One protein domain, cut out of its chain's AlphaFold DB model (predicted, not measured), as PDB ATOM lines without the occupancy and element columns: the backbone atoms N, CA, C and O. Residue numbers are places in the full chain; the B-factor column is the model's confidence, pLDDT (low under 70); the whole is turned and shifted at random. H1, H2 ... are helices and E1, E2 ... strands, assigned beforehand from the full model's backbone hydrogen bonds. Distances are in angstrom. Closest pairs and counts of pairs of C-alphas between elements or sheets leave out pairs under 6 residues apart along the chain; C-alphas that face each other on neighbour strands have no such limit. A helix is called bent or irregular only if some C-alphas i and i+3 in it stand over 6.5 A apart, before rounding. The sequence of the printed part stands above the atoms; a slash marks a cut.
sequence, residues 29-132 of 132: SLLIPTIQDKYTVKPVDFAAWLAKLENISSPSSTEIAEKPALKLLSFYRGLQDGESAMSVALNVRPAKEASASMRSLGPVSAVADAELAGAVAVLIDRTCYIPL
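AT A GLANCE: This is residues 29 to 132 of the 132 residues of an uncharacterized protein of Aspergillus cristatus (UniProt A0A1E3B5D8). A loose body of helices at one end is joined to a small distant head by two runs of chain, the long link from H4 to H5, residues 81 to 92, and the short link from H6 to H7, residues 105 to 113, making a wide open loop. In the body, a short two-stranded ribbon, E1 beside E2, has H1 near E1 and H2 and H7 near E2, while H4 packs on H2 and meets one end of H7, with H3 near H4; the head is the pair of short helices H5 and H6. Residues 85 to 91, on the way out to the head, stand free. The printed part has 104 residues, with the elements H1 E1 H2 H3 H4 H5 H6 H7 E2 along it: seven named helices and two parallel strands, mostly helix. It is loose, with a radius of gyration of the C-alphas of 17.1 A, and elongated, spanning 52 by 33 by 23 A.

HOW THE PARTS SIT: H1, residues 29 to 38, touches H7, residues 114 to 124, about perpendicular at 82 degrees; their closest C-alphas, Ile 35 and Ala 117, are 5.6 A apart. E1, residues 42 to 44, is the parallel neighbour of E2, residues 129 to 131, with N 44 and O 130 within hydrogen-bond range at 2.9 A. H2, residues 46 to 54, touches H4, residues 68 to 80, at a steep tilt of 49 degrees, opposite ways; the closest C-alphas, Leu 53 and Leu 70, are 6.5 A apart. H3, residues 61 to 66, is close to H4 but not clearly touching, with C-alphas Ile 64 and Leu 70 closest at 6.3 A. H4, with residues 68 to 69 alone, touches H7 only at their ends; C-alphas Ala 69 and Ile 124 are closest at 5.3 A. H5, residues 93 to 98, and H6, residues 100 to 104, touch only at the corner, with C-alphas Lys 96 and Arg 103 closest at 4.8 A; both are apart from the other named elements. E1, the helices H2 to H7 and E2 form a strand-helix-strand unit, two parallel neighbour strands with helices between them along the chain. Each O i to N i+4 pair is within hydrogen-bond range in H2, H3, H5 and H6, against 4 of 6 in H1, 6 of 9 in H4 and 5 of 7 in H7.

IN THESE COORDINATES: H1 begins at C-alpha 29 (16.683, -27.213, 47.505) and is 15.5 A long, only just irregular: C-alphas 30 and 33 are 6.8 A apart. H2 is 12.3 A long. H4 is 18.5 A long and irregular, with C-alphas 71 and 74 at 8.0 A. H5 begins at C-alpha 93 (15.248, -38.844, 70.459). H7 is 17.1 A long, and E2 ends at C-alpha 131 (13.737, -33.636, 39.506).

THE WHOLE: The two C-alphas farthest apart, Ser 58 and Glu 97, are 52.0 A apart. The printed part has no cut, and H4 to H5 is the long link. The mean pLDDT of the printed part is 77.2; residues 82 to 87 and 110 to 132 are under 70.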
ATOM      1  N   SER A  29      16.358 -28.488  48.154       83.81
ATOM      2  CA  SER A  29      16.683 -27.213  47.505       83.81
ATOM      3  C   SER A  29      18.030 -26.614  47.923       83.81
ATOM      4  O   SER A  29      18.653 -25.931  47.115       83.81
ATOM      5  N   LEU A  30      18.514 -26.882  49.143       86.00
ATOM      6  CA  LEU A  30      19.819 -26.395  49.609       86.00
ATOM      7  C   LEU A  30      20.994 -27.206  49.049       86.00
ATOM      8  O   LEU A  30      22.121 -26.717  49.031       86.00
ATOM      9  N   LEU A  31      20.748 -28.435  48.591       84.62
ATOM     10  CA  LEU A  31      21.774 -29.309  48.023       84.62
ATOM     11  C   LEU A  31      21.946 -29.083  46.514       84.62
ATOM     12  O   LEU A  31      23.059 -29.234  46.007       84.62
ATOM     13  N   ILE A  32      20.884 -28.658  45.818       84.62
ATOM     14  CA  ILE A  32      20.861 -28.439  44.361       84.62
ATOM     15  C   ILE A  32      22.031 -27.588  43.839       84.62
ATOM     16  O   ILE A  32      22.681 -28.046  42.898       84.62
ATOM     17  N   PRO A  33      22.371 -26.415  44.420       87.62
ATOM     18  CA  PRO A  33      23.448 -25.580  43.883       87.62
ATOM     19  C   PRO A  33      24.799 -26.302  43.831       87.62
ATOM     20  O   PRO A  33      25.550 -26.154  42.873       87.62
ATOM     21  N   THR A  34      25.078 -27.148  44.824       84.81
ATOM     22  CA  THR A  34      26.304 -27.961  44.894       84.81
ATOM     23  C   THR A  34      26.369 -28.978  43.763       84.81
ATOM     24  O   THR A  34      27.427 -29.228  43.194       84.81
ATOM     25  N   ILE A  35      25.227 -29.574  43.419       81.88
ATOM     26  CA  ILE A  35      25.154 -30.542  42.328       81.88
ATOM     27  C   ILE A  35      25.315 -29.820  40.985       81.88
ATOM     28  O   ILE A  35      26.014 -30.323  40.111       81.88
ATOM     29  N   GLN A  36      24.739 -28.623  40.836       85.06
ATOM     30  CA  GLN A  36      24.895 -27.791  39.636       85.06
ATOM     31  C   GLN A  36      26.321 -27.258  39.436       85.06
ATOM     32  O   GLN A  36      26.732 -27.061  38.297       85.06
ATOM     33  N   ASP A  37      27.079 -27.039  40.513       85.50
ATOM     34  CA  ASP A  37      28.507 -26.690  40.436       85.50
ATOM     35  C   ASP A  37      29.342 -27.839  39.848       85.50
ATOM     36  O   ASP A  37      30.262 -27.625  39.061       85.50
ATOM     37  N   LYS A  38      28.998 -29.085  40.198       82.81
ATOM     38  CA  LYS A  38      29.741 -30.282  39.772       82.81
ATOM     39  C   LYS A  38      29.276 -30.866  38.445       82.81
ATOM     40  O   LYS A  38      30.087 -31.437  37.718       82.81
ATOM     41  N   TYR A  39      27.990 -30.751  38.137       80.12
ATOM     42  CA  TYR A  39      27.365 -31.365  36.974       80.12
ATOM     43  C   TYR A  39      26.567 -30.323  36.202       80.12
ATOM     44  O   TYR A  39      25.845 -29.519  36.783       80.12
ATOM     45  N   THR A  40      26.627 -30.376  34.872       83.31
ATOM     46  CA  THR A  40      25.847 -29.494  33.992       83.31
ATOM     47  C   THR A  40      24.380 -29.926  33.964       83.31
ATOM     48  O   THR A  40      23.896 -30.444  32.962       83.31
ATOM     49  N   VAL A  41      23.670 -29.751  35.078       83.38
ATOM     50  CA  VAL A  41      22.295 -30.223  35.290       83.38
ATOM     51  C   VAL A  41      21.317 -29.069  35.499       83.38
ATOM     52  O   VAL A  41      21.653 -28.032  36.081       83.38
ATOM     53  N   LYS A  42      20.076 -29.252  35.041       84.56
ATOM     54  CA  LYS A  42      18.980 -28.299  35.245       84.56
ATOM     55  C   LYS A  42      17.889 -28.909  36.128       84.56
ATOM     56  O   LYS A  42      17.413 -30.002  35.811       84.56
ATOM     57  N   PRO A  43      17.471 -28.211  37.197       83.88
ATOM     58  CA  PRO A  43      16.307 -28.595  37.973       83.88
ATOM     59  C   PRO A  43      15.055 -28.540  37.099       83.88
ATOM     60  O   PRO A  43      14.869 -27.590  36.333       83.88
ATOM     61  N   VAL A  44      14.216 -29.561  37.196       87.75
ATOM     62  CA  VAL A  44      12.952 -29.669  36.462       87.75
ATOM     63  C   VAL A  44      11.850 -30.129  37.401       87.75
ATOM     64  O   VAL A  44      12.118 -30.809  38.385       87.75
ATOM     65  N   ASP A  45      10.613 -29.765  37.083       88.00
ATOM     66  CA  ASP A  45       9.438 -30.254  37.800       88.00
ATOM     67  C   ASP A  45       9.346 -31.789  37.723       88.00
ATOM     68  O   ASP A  45       9.514 -32.365  36.640       88.00
ATOM     69  N   PHE A  46       9.096 -32.444  38.863       86.75
ATOM     70  CA  PHE A  46       9.028 -33.903  38.953       86.75
ATOM     71  C   PHE A  46       7.989 -34.511  38.004       86.75
ATOM     72  O   PHE A  46       8.308 -35.466  37.294       86.75
ATOM     73  N   ALA A  47       6.777 -33.951  37.931       88.94
ATOM     74  CA  ALA A  47       5.715 -34.482  37.077       88.94
ATOM     75  C   ALA A  47       6.061 -34.318  35.590       88.94
ATOM     76  O   ALA A  47       5.886 -35.243  34.794       88.94
ATOM     77  N   ALA A  48       6.629 -33.170  35.207       89.44
ATOM     78  CA  ALA A  48       7.104 -32.945  33.844       89.44
ATOM     79  C   ALA A  48       8.270 -33.877  33.464       89.44
ATOM     80  O   ALA A  48       8.373 -34.309  32.313       89.44
ATOM     81  N   TRP A  49       9.164 -34.178  34.408       90.69
ATOM     82  CA  TRP A  49      10.249 -35.135  34.208       90.69
ATOM     83  C   TRP A  49       9.728 -36.568  34.066       90.69
ATOM     84  O   TRP A  49      10.126 -37.261  33.128       90.69
ATOM     85  N   LEU A  50       8.785 -36.987  34.915       90.06
ATOM     86  CA  LEU A  50       8.186 -38.317  34.837       90.06
ATOM     87  C   LEU A  50       7.447 -38.516  33.508       90.06
ATOM     88  O   LEU A  50       7.717 -39.488  32.809       90.06
ATOM     89  N   ALA A  51       6.631 -37.546  33.087       90.50
ATOM     90  CA  ALA A  51       5.934 -37.598  31.802       90.50
ATOM     91  C   ALA A  51       6.897 -37.761  30.606       90.50
ATOM     92  O   ALA A  51       6.596 -38.462  29.640       90.50
ATOM     93  N   LYS A  52       8.091 -37.149  30.656       89.56
ATOM     94  CA  LYS A  52       9.120 -37.345  29.618       89.56
ATOM     95  C   LYS A  52       9.649 -38.773  29.593       89.56
ATOM     96  O   LYS A  52       9.850 -39.305  28.505       89.56
ATOM     97  N   LEU A  53       9.878 -39.376  30.759       89.06
ATOM     98  CA  LEU A  53      10.325 -40.764  30.843       89.06
ATOM     99  C   LEU A  53       9.251 -41.736  30.344       89.06
ATOM    100  O   LEU A  53       9.575 -42.694  29.651       89.06
ATOM    101  N   GLU A  54       7.980 -41.474  30.644       90.56
ATOM    102  CA  GLU A  54       6.858 -42.315  30.209       90.56
ATOM    103  C   GLU A  54       6.625 -42.299  28.698       90.56
ATOM    104  O   GLU A  54       6.180 -43.297  28.133       90.56
ATOM    105  N   ASN A  55       6.964 -41.193  28.035       91.12
ATOM    106  CA  ASN A  55       6.873 -41.080  26.581       91.12
ATOM    107  C   ASN A  55       7.904 -41.948  25.835       91.12
ATOM    108  O   ASN A  55       7.782 -42.138  24.625       91.12
ATOM    109  N   ILE A  56       8.914 -42.487  26.526       87.44
ATOM    110  CA  ILE A  56       9.896 -43.402  25.938       87.44
ATOM    111  C   ILE A  56       9.288 -44.812  25.915       87.44
ATOM    112  O   ILE A  56       9.439 -45.602  26.848       87.44
ATOM    113  N   SER A  57       8.581 -45.136  24.831       79.94
ATOM    114  CA  SER A  57       8.015 -46.471  24.618       79.94
ATOM    115  C   SER A  57       9.073 -47.437  24.083       79.94
ATOM    116  O   SER A  57       9.751 -47.134  23.106       79.94
ATOM    117  N   SER A  58       9.159 -48.632  24.674       83.94
ATOM    118  CA  SER A  58      10.056 -49.717  24.236       83.94
ATOM    119  C   SER A  58      11.541 -49.310  24.145       83.94
ATOM    120  O   SER A  58      12.142 -49.454  23.079       83.94
ATOM    121  N   PRO A  59      12.150 -48.828  25.248       85.31
ATOM    122  CA  PRO A  59      13.535 -48.377  25.232       85.31
ATOM    123  C   PRO A  59      14.493 -49.521  24.884       85.31
ATOM    124  O   PRO A  59      14.387 -50.641  25.392       85.31
ATOM    125  N   SER A  60      15.463 -49.222  24.028       88.94
ATOM    126  CA  SER A  60      16.581 -50.105  23.718       88.94
ATOM    127  C   SER A  60      17.482 -50.324  24.941       88.94
ATOM    128  O   SER A  60      17.488 -49.546  25.896       88.94
ATOM    129  N   SER A  61      18.310 -51.373  24.905       86.69
ATOM    130  CA  SER A  61      19.296 -51.638  25.968       86.69
ATOM    131  C   SER A  61      20.235 -50.442  26.201       86.69
ATOM    132  O   SER A  61      20.552 -50.109  27.343       86.69
ATOM    133  N   THR A  62      20.620 -49.749  25.125       87.19
ATOM    134  CA  THR A  62      21.442 -48.534  25.185       87.19
ATOM    135  C   THR A  62      20.715 -47.396  25.896       87.19
ATOM    136  O   THR A  62      21.279 -46.786  26.799       87.19
ATOM    137  N   GLU A  63      19.444 -47.151  25.572       82.19
ATOM    138  CA  GLU A  63      18.650 -46.107  26.237       82.19
ATOM    139  C   GLU A  63      18.439 -46.403  27.721       82.19
ATOM    140  O   GLU A  63      18.532 -45.497  28.542       82.19
ATOM    141  N   ILE A  64      18.233 -47.670  28.089       85.75
ATOM    142  CA  ILE A  64      18.139 -48.095  29.493       85.75
ATOM    143  C   ILE A  64      19.474 -47.892  30.231       85.75
ATOM    144  O   ILE A  64      19.478 -47.582  31.425       85.75
ATOM    145  N   ALA A  65      20.608 -48.089  29.554       84.25
ATOM    146  CA  ALA A  65      21.933 -47.863  30.129       84.25
ATOM    147  C   ALA A  65      22.228 -46.367  30.331       84.25
ATOM    148  O   ALA A  65      22.836 -45.992  31.332       84.25
ATOM    149  N   GLU A  66      21.781 -45.515  29.407       83.50
ATOM    150  CA  GLU A  66      21.928 -44.060  29.502       83.50
ATOM    151  C   GLU A  66      20.940 -43.420  30.487       83.50
ATOM    152  O   GLU A  66      21.296 -42.460  31.173       83.50
ATOM    153  N   LYS A  67      19.717 -43.961  30.570       84.88
ATOM    154  CA  LYS A  67      18.595 -43.453  31.375       84.88
ATOM    155  C   LYS A  67      18.133 -44.521  32.369       84.88
ATOM    156  O   LYS A  67      17.052 -45.098  32.218       84.88
ATOM    157  N   PRO A  68      18.936 -44.802  33.411       86.38
ATOM    158  CA  PRO A  68      18.635 -45.858  34.372       86.38
ATOM    159  C   PRO A  68      17.312 -45.640  35.121       86.38
ATOM    160  O   PRO A  68      16.705 -46.624  35.547       86.38
ATOM    161  N   ALA A  69      16.815 -44.398  35.217       87.19
ATOM    162  CA  ALA A  69      15.507 -44.082  35.789       87.19
ATOM    163  C   ALA A  69      14.333 -44.812  35.114       87.19
ATOM    164  O   ALA A  69      13.334 -45.076  35.781       87.19
ATOM    165  N   LEU A  70      14.463 -45.232  33.847       88.88
ATOM    166  CA  LEU A  70      13.442 -46.035  33.160       88.88
ATOM    167  C   LEU A  70      13.126 -47.347  33.897       88.88
ATOM    168  O   LEU A  70      11.995 -47.826  33.859       88.88
ATOM    169  N   LYS A  71      14.100 -47.905  34.629       89.31
ATOM    170  CA  LYS A  71      13.925 -49.129  35.433       89.31
ATOM    171  C   LYS A  71      13.045 -48.915  36.665       89.31
ATOM    172  O   LYS A  71      12.525 -49.881  37.213       89.31
ATOM    173  N   LEU A  72      12.908 -47.667  37.113       90.25
ATOM    174  CA  LEU A  72      12.205 -47.276  38.334       90.25
ATOM    175  C   LEU A  72      10.922 -46.484  38.034       90.25
ATOM    176  O   LEU A  72      10.365 -45.860  38.931       90.25
ATOM    177  N   LEU A  73      10.413 -46.525  36.796       88.75
ATOM    178  CA  LEU A  73       9.195 -45.803  36.403       88.75
ATOM    179  C   LEU A  73       7.992 -46.105  37.306       88.75
ATOM    180  O   LEU A  73       7.291 -45.188  37.722       88.75
ATOM    181  N   SER A  74       7.768 -47.376  37.652       87.19
ATOM    182  CA  SER A  74       6.687 -47.767  38.566       87.19
ATOM    183  C   SER A  74       6.855 -47.175  39.966       87.19
ATOM    184  O   SER A  74       5.870 -46.780  40.580       87.19
ATOM    185  N   PHE A  75       8.093 -47.067  40.450       86.94
ATOM    186  CA  PHE A  75       8.399 -46.436  41.730       86.94
ATOM    187  C   PHE A  75       8.111 -44.929  41.693       86.94
ATOM    188  O   PHE A  75       7.449 -44.415  42.590       86.94
ATOM    189  N   TYR A  76       8.538 -44.226  40.639       87.56
ATOM    190  CA  TYR A  76       8.296 -42.785  40.507       87.56
ATOM    191  C   TYR A  76       6.808 -42.436  40.370       87.56
ATOM    192  O   TYR A  76       6.378 -41.431  40.929       87.56
ATOM    193  N   ARG A  77       6.006 -43.283  39.710       88.44
ATOM    194  CA  ARG A  77       4.538 -43.131  39.667       88.44
ATOM    195  C   ARG A  77       3.921 -43.146  41.063       88.44
ATOM    196  O   ARG A  77       3.208 -42.218  41.424       88.44
ATOM    197  N   GLY A  78       4.300 -44.127  41.886       85.62
ATOM    198  CA  GLY A  78       3.833 -44.211  43.275       85.62
ATOM    199  C   GLY A  78       4.229 -43.005  44.138       85.62
ATOM    200  O   GLY A  78       3.547 -42.689  45.111       85.62
ATOM    201  N   LEU A  79       5.306 -42.290  43.781       83.12
ATOM    202  CA  LEU A  79       5.663 -41.024  44.430       83.12
ATOM    203  C   LEU A  79       4.764 -39.859  43.995       83.12
ATOM    204  O   LEU A  79       4.437 -39.024  44.837       83.12
ATOM    205  N   GLN A  80       4.367 -39.797  42.719       81.62
ATOM    206  CA  GLN A  80       3.501 -38.736  42.191       81.62
ATOM    207  C   GLN A  80       2.090 -38.796  42.782       81.62
ATOM    208  O   GLN A  80       1.528 -37.762  43.141       81.62
ATOM    209  N   ASP A  81       1.540 -40.001  42.915       73.38
ATOM    210  CA  ASP A  81       0.142 -40.216  43.303       73.38
ATOM    211  C   ASP A  81      -0.119 -39.999  44.806       73.38
ATOM    212  O   ASP A  81      -1.231 -40.201  45.294       73.38
ATOM    213  N   GLY A  82       0.895 -39.589  45.576       60.69
ATOM    214  CA  GLY A  82       0.771 -39.398  47.022       60.69
ATOM    215  C   GLY A  82       0.601 -40.706  47.807       60.69
ATOM    216  O   GLY A  82       0.510 -40.666  49.032       60.69
ATOM    217  N   GLU A  83       0.654 -41.867  47.139       51.47
ATOM    218  CA  GLU A  83       0.773 -43.199  47.759       51.47
ATOM    219  C   GLU A  83       2.117 -43.399  48.480       51.47
ATOM    220  O   GLU A  83       2.362 -44.426  49.118       51.47
ATOM    221  N   SER A  84       2.990 -42.392  48.427       53.56
ATOM    222  CA  SER A  84       4.207 -42.307  49.214       53.56
ATOM    223  C   SER A  84       3.887 -42.194  50.708       53.56
ATOM    224  O   SER A  84       3.957 -41.134  51.330       53.56
ATOM    225  N   ALA A  85       3.650 -43.345  51.329       50.34
ATOM    226  CA  ALA A  85       3.698 -43.574  52.771       50.34
ATOM    227  C   ALA A  85       5.083 -43.259  53.401       50.34
ATOM    228  O   ALA A  85       5.362 -43.656  54.532       50.34
ATOM    229  N   MET A  86       5.988 -42.573  52.687       56.31
ATOM    230  CA  MET A  86       7.406 -42.438  53.026       56.31
ATOM    231  C   MET A  86       7.753 -41.264  53.945       56.31
ATOM    232  O   MET A  86       8.898 -41.168  54.376       56.31
ATOM    233  N   SER A  87       6.805 -40.393  54.294       60.78
ATOM    234  CA  SER A  87       7.060 -39.287  55.233       60.78
ATOM    235  C   SER A  87       6.417 -39.520  56.597       60.78
ATOM    236  O   SER A  87       5.706 -38.668  57.123       60.78
ATOM    237  N   VAL A  88       6.679 -40.678  57.208       71.31
ATOM    238  CA  VAL A  88       6.457 -40.836  58.651       71.31
ATOM    239  C   VAL A  88       7.668 -40.262  59.381       71.31
ATOM    240  O   VAL A  88       8.789 -40.744  59.224       71.31
ATOM    241  N   ALA A  89       7.451 -39.228  60.195       77.50
ATOM    242  CA  ALA A  89       8.509 -38.648  61.012       77.50
ATOM    243  C   ALA A  89       9.019 -39.680  62.035       77.50
ATOM    244  O   ALA A  89       8.328 -40.028  62.996       77.50
ATOM    245  N   LEU A  90      10.242 -40.176  61.834       86.06
ATOM    246  CA  LEU A  90      10.867 -41.129  62.746       86.06
ATOM    247  C   LEU A  90      11.347 -40.419  64.016       86.06
ATOM    248  O   LEU A  90      12.096 -39.443  63.966       86.06
ATOM    249  N   ASN A  91      10.957 -40.937  65.182       89.38
ATOM    250  CA  ASN A  91      11.444 -40.414  66.456       89.38
ATOM    251  C   ASN A  91      12.902 -40.845  66.686       89.38
ATOM    252  O   ASN A  91      13.165 -42.004  67.009       89.38
ATOM    253  N   VAL A  92      13.830 -39.896  66.564       92.75
ATOM    254  CA  VAL A  92      15.274 -40.094  66.786       92.75
ATOM    255  C   VAL A  92      15.743 -39.742  68.203       92.75
ATOM    256  O   VAL A  92      16.922 -39.911  68.513       92.75
ATOM    257  N   ARG A  93      14.859 -39.261  69.094       93.88
ATOM    258  CA  ARG A  93      15.248 -38.844  70.459       93.88
ATOM    259  C   ARG A  93      15.962 -39.948  71.250       93.88
ATOM    260  O   ARG A  93      17.039 -39.648  71.762       93.88
ATOM    261  N   PRO A  94      15.481 -41.211  71.272       93.75
ATOM    262  CA  PRO A  94      16.170 -42.271  72.011       93.75
ATOM    263  C   PRO A  94      17.598 -42.500  71.506       93.75
ATOM    264  O   PRO A  94      18.517 -42.722  72.289       93.75
ATOM    265  N   ALA A  95      17.809 -42.403  70.188       92.94
ATOM    266  CA  ALA A  95      19.125 -42.578  69.584       92.94
ATOM    267  C   ALA A  95      20.075 -41.427  69.953       92.94
ATOM    268  O   ALA A  95      21.245 -41.662  70.250       92.94
ATOM    269  N   LYS A  96      19.568 -40.187  69.990       93.94
ATOM    270  CA  LYS A  96      20.324 -39.016  70.460       93.94
ATOM    271  C   LYS A  96      20.685 -39.153  71.940       93.94
ATOM    272  O   LYS A  96      21.825 -38.921  72.317       93.94
ATOM    273  N   GLU A  97      19.765 -39.556  72.801       94.38
ATOM    274  CA  GLU A  97      20.062 -39.722  74.232       94.38
ATOM    275  C   GLU A  97      21.143 -40.790  74.467       94.38
ATOM    276  O   GLU A  97      22.104 -40.548  75.200       94.38
ATOM    277  N   ALA A  98      21.061 -41.917  73.754       93.44
ATOM    278  CA  ALA A  98      21.991 -43.033  73.907       93.44
ATOM    279  C   ALA A  98      23.372 -42.823  73.252       93.44
ATOM    280  O   ALA A  98      24.351 -43.405  73.714       93.44
ATOM    281  N   SER A  99      23.490 -42.011  72.191       94.62
ATOM    282  CA  SER A  99      24.725 -41.895  71.394       94.62
ATOM    283  C   SER A  99      25.231 -40.457  71.268       94.62
ATOM    284  O   SER A  99      24.554 -39.582  70.730       94.62
ATOM    285  N   ALA A 100      26.471 -40.222  71.711       94.12
ATOM    286  CA  ALA A 100      27.139 -38.927  71.565       94.12
ATOM    287  C   ALA A 100      27.321 -38.530  70.095       94.12
ATOM    288  O   ALA A 100      27.007 -37.397  69.740       94.12
ATOM    289  N   SER A 101      27.726 -39.474  69.240       92.31
ATOM    290  CA  SER A 101      27.879 -39.241  67.801       92.31
ATOM    291  C   SER A 101      26.553 -38.845  67.157       92.31
ATOM    292  O   SER A 101      26.498 -37.897  66.382       92.31
ATOM    293  N   MET A 102      25.454 -39.510  67.533       93.06
ATOM    294  CA  MET A 102      24.124 -39.175  67.017       93.06
ATOM    295  C   MET A 102      23.682 -37.768  67.434       93.06
ATOM    296  O   MET A 102      23.001 -37.082  66.677       93.06
ATOM    297  N   ARG A 103      24.066 -37.304  68.631       93.94
ATOM    298  CA  ARG A 103      23.779 -35.925  69.060       93.94
ATOM    299  C   ARG A 103      24.575 -34.887  68.296       93.94
ATOM    300  O   ARG A 103      24.044 -33.803  68.083       93.94
ATOM    301  N   SER A 104      25.823 -35.190  67.948       92.25
ATOM    302  CA  SER A 104      26.723 -34.233  67.306       92.25
ATOM    303  C   SER A 104      26.577 -34.173  65.785       92.25
ATOM    304  O   SER A 104      27.147 -33.273  65.174       92.25
ATOM    305  N   LEU A 105      25.838 -35.100  65.164       91.19
ATOM    306  CA  LEU A 105      25.555 -35.066  63.726       91.19
ATOM    307  C   LEU A 105      24.777 -33.798  63.351       91.19
ATOM    308  O   LEU A 105      23.651 -33.594  63.802       91.19
ATOM    309  N   GLY A 106      25.381 -32.960  62.509       89.25
ATOM    310  CA  GLY A 106      24.735 -31.796  61.905       89.25
ATOM    311  C   GLY A 106      23.926 -32.150  60.650       89.25
ATOM    312  O   GLY A 106      23.921 -33.305  60.222       89.25
ATOM    313  N   PRO A 107      23.244 -31.161  60.046       88.38
ATOM    314  CA  PRO A 107      22.632 -31.331  58.736       88.38
ATOM    315  C   PRO A 107      23.670 -31.704  57.675       88.38
ATOM    316  O   PRO A 107      24.839 -31.322  57.775       88.38
ATOM    317  N   VAL A 108      23.227 -32.389  56.619       85.31
ATOM    318  CA  VAL A 108      24.069 -32.597  55.435       85.31
ATOM    319  C   VAL A 108      24.361 -31.226  54.839       85.31
ATOM    320  O   VAL A 108      23.433 -30.464  54.547       85.31
ATOM    321  N   SER A 109      25.644 -30.908  54.701       77.69
ATOM    322  CA  SER A 109      26.113 -29.631  54.173       77.69
ATOM    323  C   SER A 109      26.769 -29.819  52.809       77.69
ATOM    324  O   SER A 109      27.365 -30.855  52.527       77.69
ATOM    325  N   ALA A 110      26.688 -28.785  51.977       66.62
ATOM    326  CA  ALA A 110      27.280 -28.737  50.642       66.62
ATOM    327  C   ALA A 110      28.817 -28.876  50.617       66.62
ATOM    328  O   ALA A 110      29.404 -29.062  49.556       66.62
ATOM    329  N   VAL A 111      29.482 -28.726  51.768       55.50
ATOM    330  CA  VAL A 111      30.884 -28.288  51.833       55.50
ATOM    331  C   VAL A 111      31.904 -29.415  52.044       55.50
ATOM    332  O   VAL A 111      33.086 -29.111  52.172       55.50
ATOM    333  N   ALA A 112      31.502 -30.693  52.070       45.16
ATOM    334  CA  ALA A 112      32.434 -31.781  52.411       45.16
ATOM    335  C   ALA A 112      32.437 -33.010  51.484       45.16
ATOM    336  O   ALA A 112      33.495 -33.609  51.323       45.16
ATOM    337  N   ASP A 113      31.339 -33.363  50.810       49.47
ATOM    338  CA  ASP A 113      31.242 -34.694  50.192       49.47
ATOM    339  C   ASP A 113      31.012 -34.623  48.676       49.47
ATOM    340  O   ASP A 113      29.902 -34.808  48.172       49.47
ATOM    341  N   ALA A 114      32.091 -34.393  47.919       45.50
ATOM    342  CA  ALA A 114      32.091 -34.482  46.451       45.50
ATOM    343  C   ALA A 114      31.611 -35.856  45.925       45.50
ATOM    344  O   ALA A 114      31.182 -35.968  44.778       45.50
ATOM    345  N   GLU A 115      31.647 -36.889  46.768       47.56
ATOM    346  CA  GLU A 115      31.205 -38.253  46.467       47.56
ATOM    347  C   GLU A 115      29.670 -38.395  46.434       47.56
ATOM    348  O   GLU A 115      29.130 -39.124  45.600       47.56
ATOM    349  N   LEU A 116      28.940 -37.633  47.262       49.69
ATOM    350  CA  LEU A 116      27.474 -37.715  47.349       49.69
ATOM    351  C   LEU A 116      26.796 -37.171  46.082       49.69
ATOM    352  O   LEU A 116      25.794 -37.715  45.615       49.69
ATOM    353  N   ALA A 117      27.375 -36.127  45.487       45.09
ATOM    354  CA  ALA A 117      26.868 -35.529  44.258       45.09
ATOM    355  C   ALA A 117      26.941 -36.514  43.067       45.09
ATOM    356  O   ALA A 117      26.050 -36.520  42.215       45.09
ATOM    357  N   GLY A 118      27.940 -37.406  43.053       45.56
ATOM    358  CA  GLY A 118      28.091 -38.443  42.030       45.56
ATOM    359  C   GLY A 118      27.044 -39.546  42.109       45.56
ATOM    360  O   GLY A 118      26.517 -39.957  41.077       45.56
ATOM    361  N   ALA A 119      26.676 -39.988  43.314       47.50
ATOM    362  CA  ALA A 119      25.657 -41.023  43.488       47.50
ATOM    363  C   ALA A 119      24.266 -40.556  43.019       47.50
ATOM    364  O   ALA A 119      23.547 -41.313  42.369       47.50
ATOM    365  N   VAL A 120      23.909 -39.294  43.286       48.19
ATOM    366  CA  VAL A 120      22.621 -38.713  42.865       48.19
ATOM    367  C   VAL A 120      22.563 -38.529  41.346       48.19
ATOM    368  O   VAL A 120      21.574 -38.911  40.722       48.19
ATOM    369  N   ALA A 121      23.622 -37.989  40.732       45.88
ATOM    370  CA  ALA A 121      23.661 -37.753  39.287       45.88
ATOM    371  C   ALA A 121      23.622 -39.060  38.471       45.88
ATOM    372  O   ALA A 121      23.015 -39.112  37.404       45.88
ATOM    373  N   VAL A 122      24.228 -40.138  38.980       47.19
ATOM    374  CA  VAL A 122      24.250 -41.450  38.311       47.19
ATOM    375  C   VAL A 122      22.902 -42.176  38.394       47.19
ATOM    376  O   VAL A 122      22.590 -42.962  37.498       47.19
ATOM    377  N   LEU A 123      22.093 -41.926  39.429       46.38
ATOM    378  CA  LEU A 123      20.827 -42.640  39.624       46.38
ATOM    379  C   LEU A 123      19.673 -42.123  38.758       46.38
ATOM    380  O   LEU A 123      18.746 -42.882  38.474       46.38
ATOM    381  N   ILE A 124      19.707 -40.852  38.357       51.91
ATOM    382  CA  ILE A 124      18.534 -40.185  37.787       51.91
ATOM    383  C   ILE A 124      18.625 -40.137  36.260       51.91
ATOM    384  O   ILE A 124      17.721 -40.622  35.588       51.91
ATOM    385  N   ASP A 125      19.715 -39.621  35.692       51.91
ATOM    386  CA  ASP A 125      19.912 -39.568  34.242       51.91
ATOM    387  C   ASP A 125      21.338 -39.088  33.920       51.91
ATOM    388  O   ASP A 125      21.770 -38.064  34.451       51.91
ATOM    389  N   ARG A 126      22.066 -39.738  32.997       52.56
ATOM    390  CA  ARG A 126      23.312 -39.140  32.469       52.56
ATOM    391  C   ARG A 126      23.045 -37.907  31.590       52.56
ATOM    392  O   ARG A 126      23.995 -37.233  31.202       52.56
ATOM    393  N   THR A 127      21.782 -37.593  31.288       48.38
ATOM    394  CA  THR A 127      21.358 -36.506  30.390       48.38
ATOM    395  C   THR A 127      20.861 -35.222  31.077       48.38
ATOM    396  O   THR A 127      20.014 -34.515  30.542       48.38
ATOM    397  N   CYS A 128      21.490 -34.818  32.186       54.91
ATOM    398  CA  CYS A 128      21.485 -33.420  32.665       54.91
ATOM    399  C   CYS A 128      20.228 -32.906  33.409       54.91
ATOM    400  O   CYS A 128      20.060 -31.689  33.524       54.91
ATOM    401  N   TYR A 129      19.358 -33.759  33.957       54.16
ATOM    402  CA  TYR A 129      18.159 -33.302  34.681       54.16
ATOM    403  C   TYR A 129      18.107 -33.810  36.120       54.16
ATOM    404  O   TYR A 129      18.401 -34.973  36.383       54.16
ATOM    405  N   ILE A 130      17.702 -32.931  37.041       57.19
ATOM    406  CA  ILE A 130      17.401 -33.289  38.433       57.19
ATOM    407  C   ILE A 130      15.936 -32.945  38.708       57.19
ATOM    408  O   ILE A 130      15.577 -31.772  38.579       57.19
ATOM    409  N   PRO A 131      15.090 -33.920  39.071       56.88
ATOM    410  CA  PRO A 131      13.737 -33.636  39.506       56.88
ATOM    411  C   PRO A 131      13.738 -32.898  40.854       56.88
ATOM    412  O   PRO A 131      14.514 -33.232  41.760       56.88
ATOM    413  N   LEU A 132      12.873 -31.890  40.955       55.19
ATOM    414  CA  LEU A 132      12.554 -31.147  42.175       55.19
ATOM    415  C   LEU A 132      11.254 -31.632  42.803       55.19
ATOM    416  O   LEU A 132      10.290 -31.844  42.035       55.19
TER     417      LEU A 132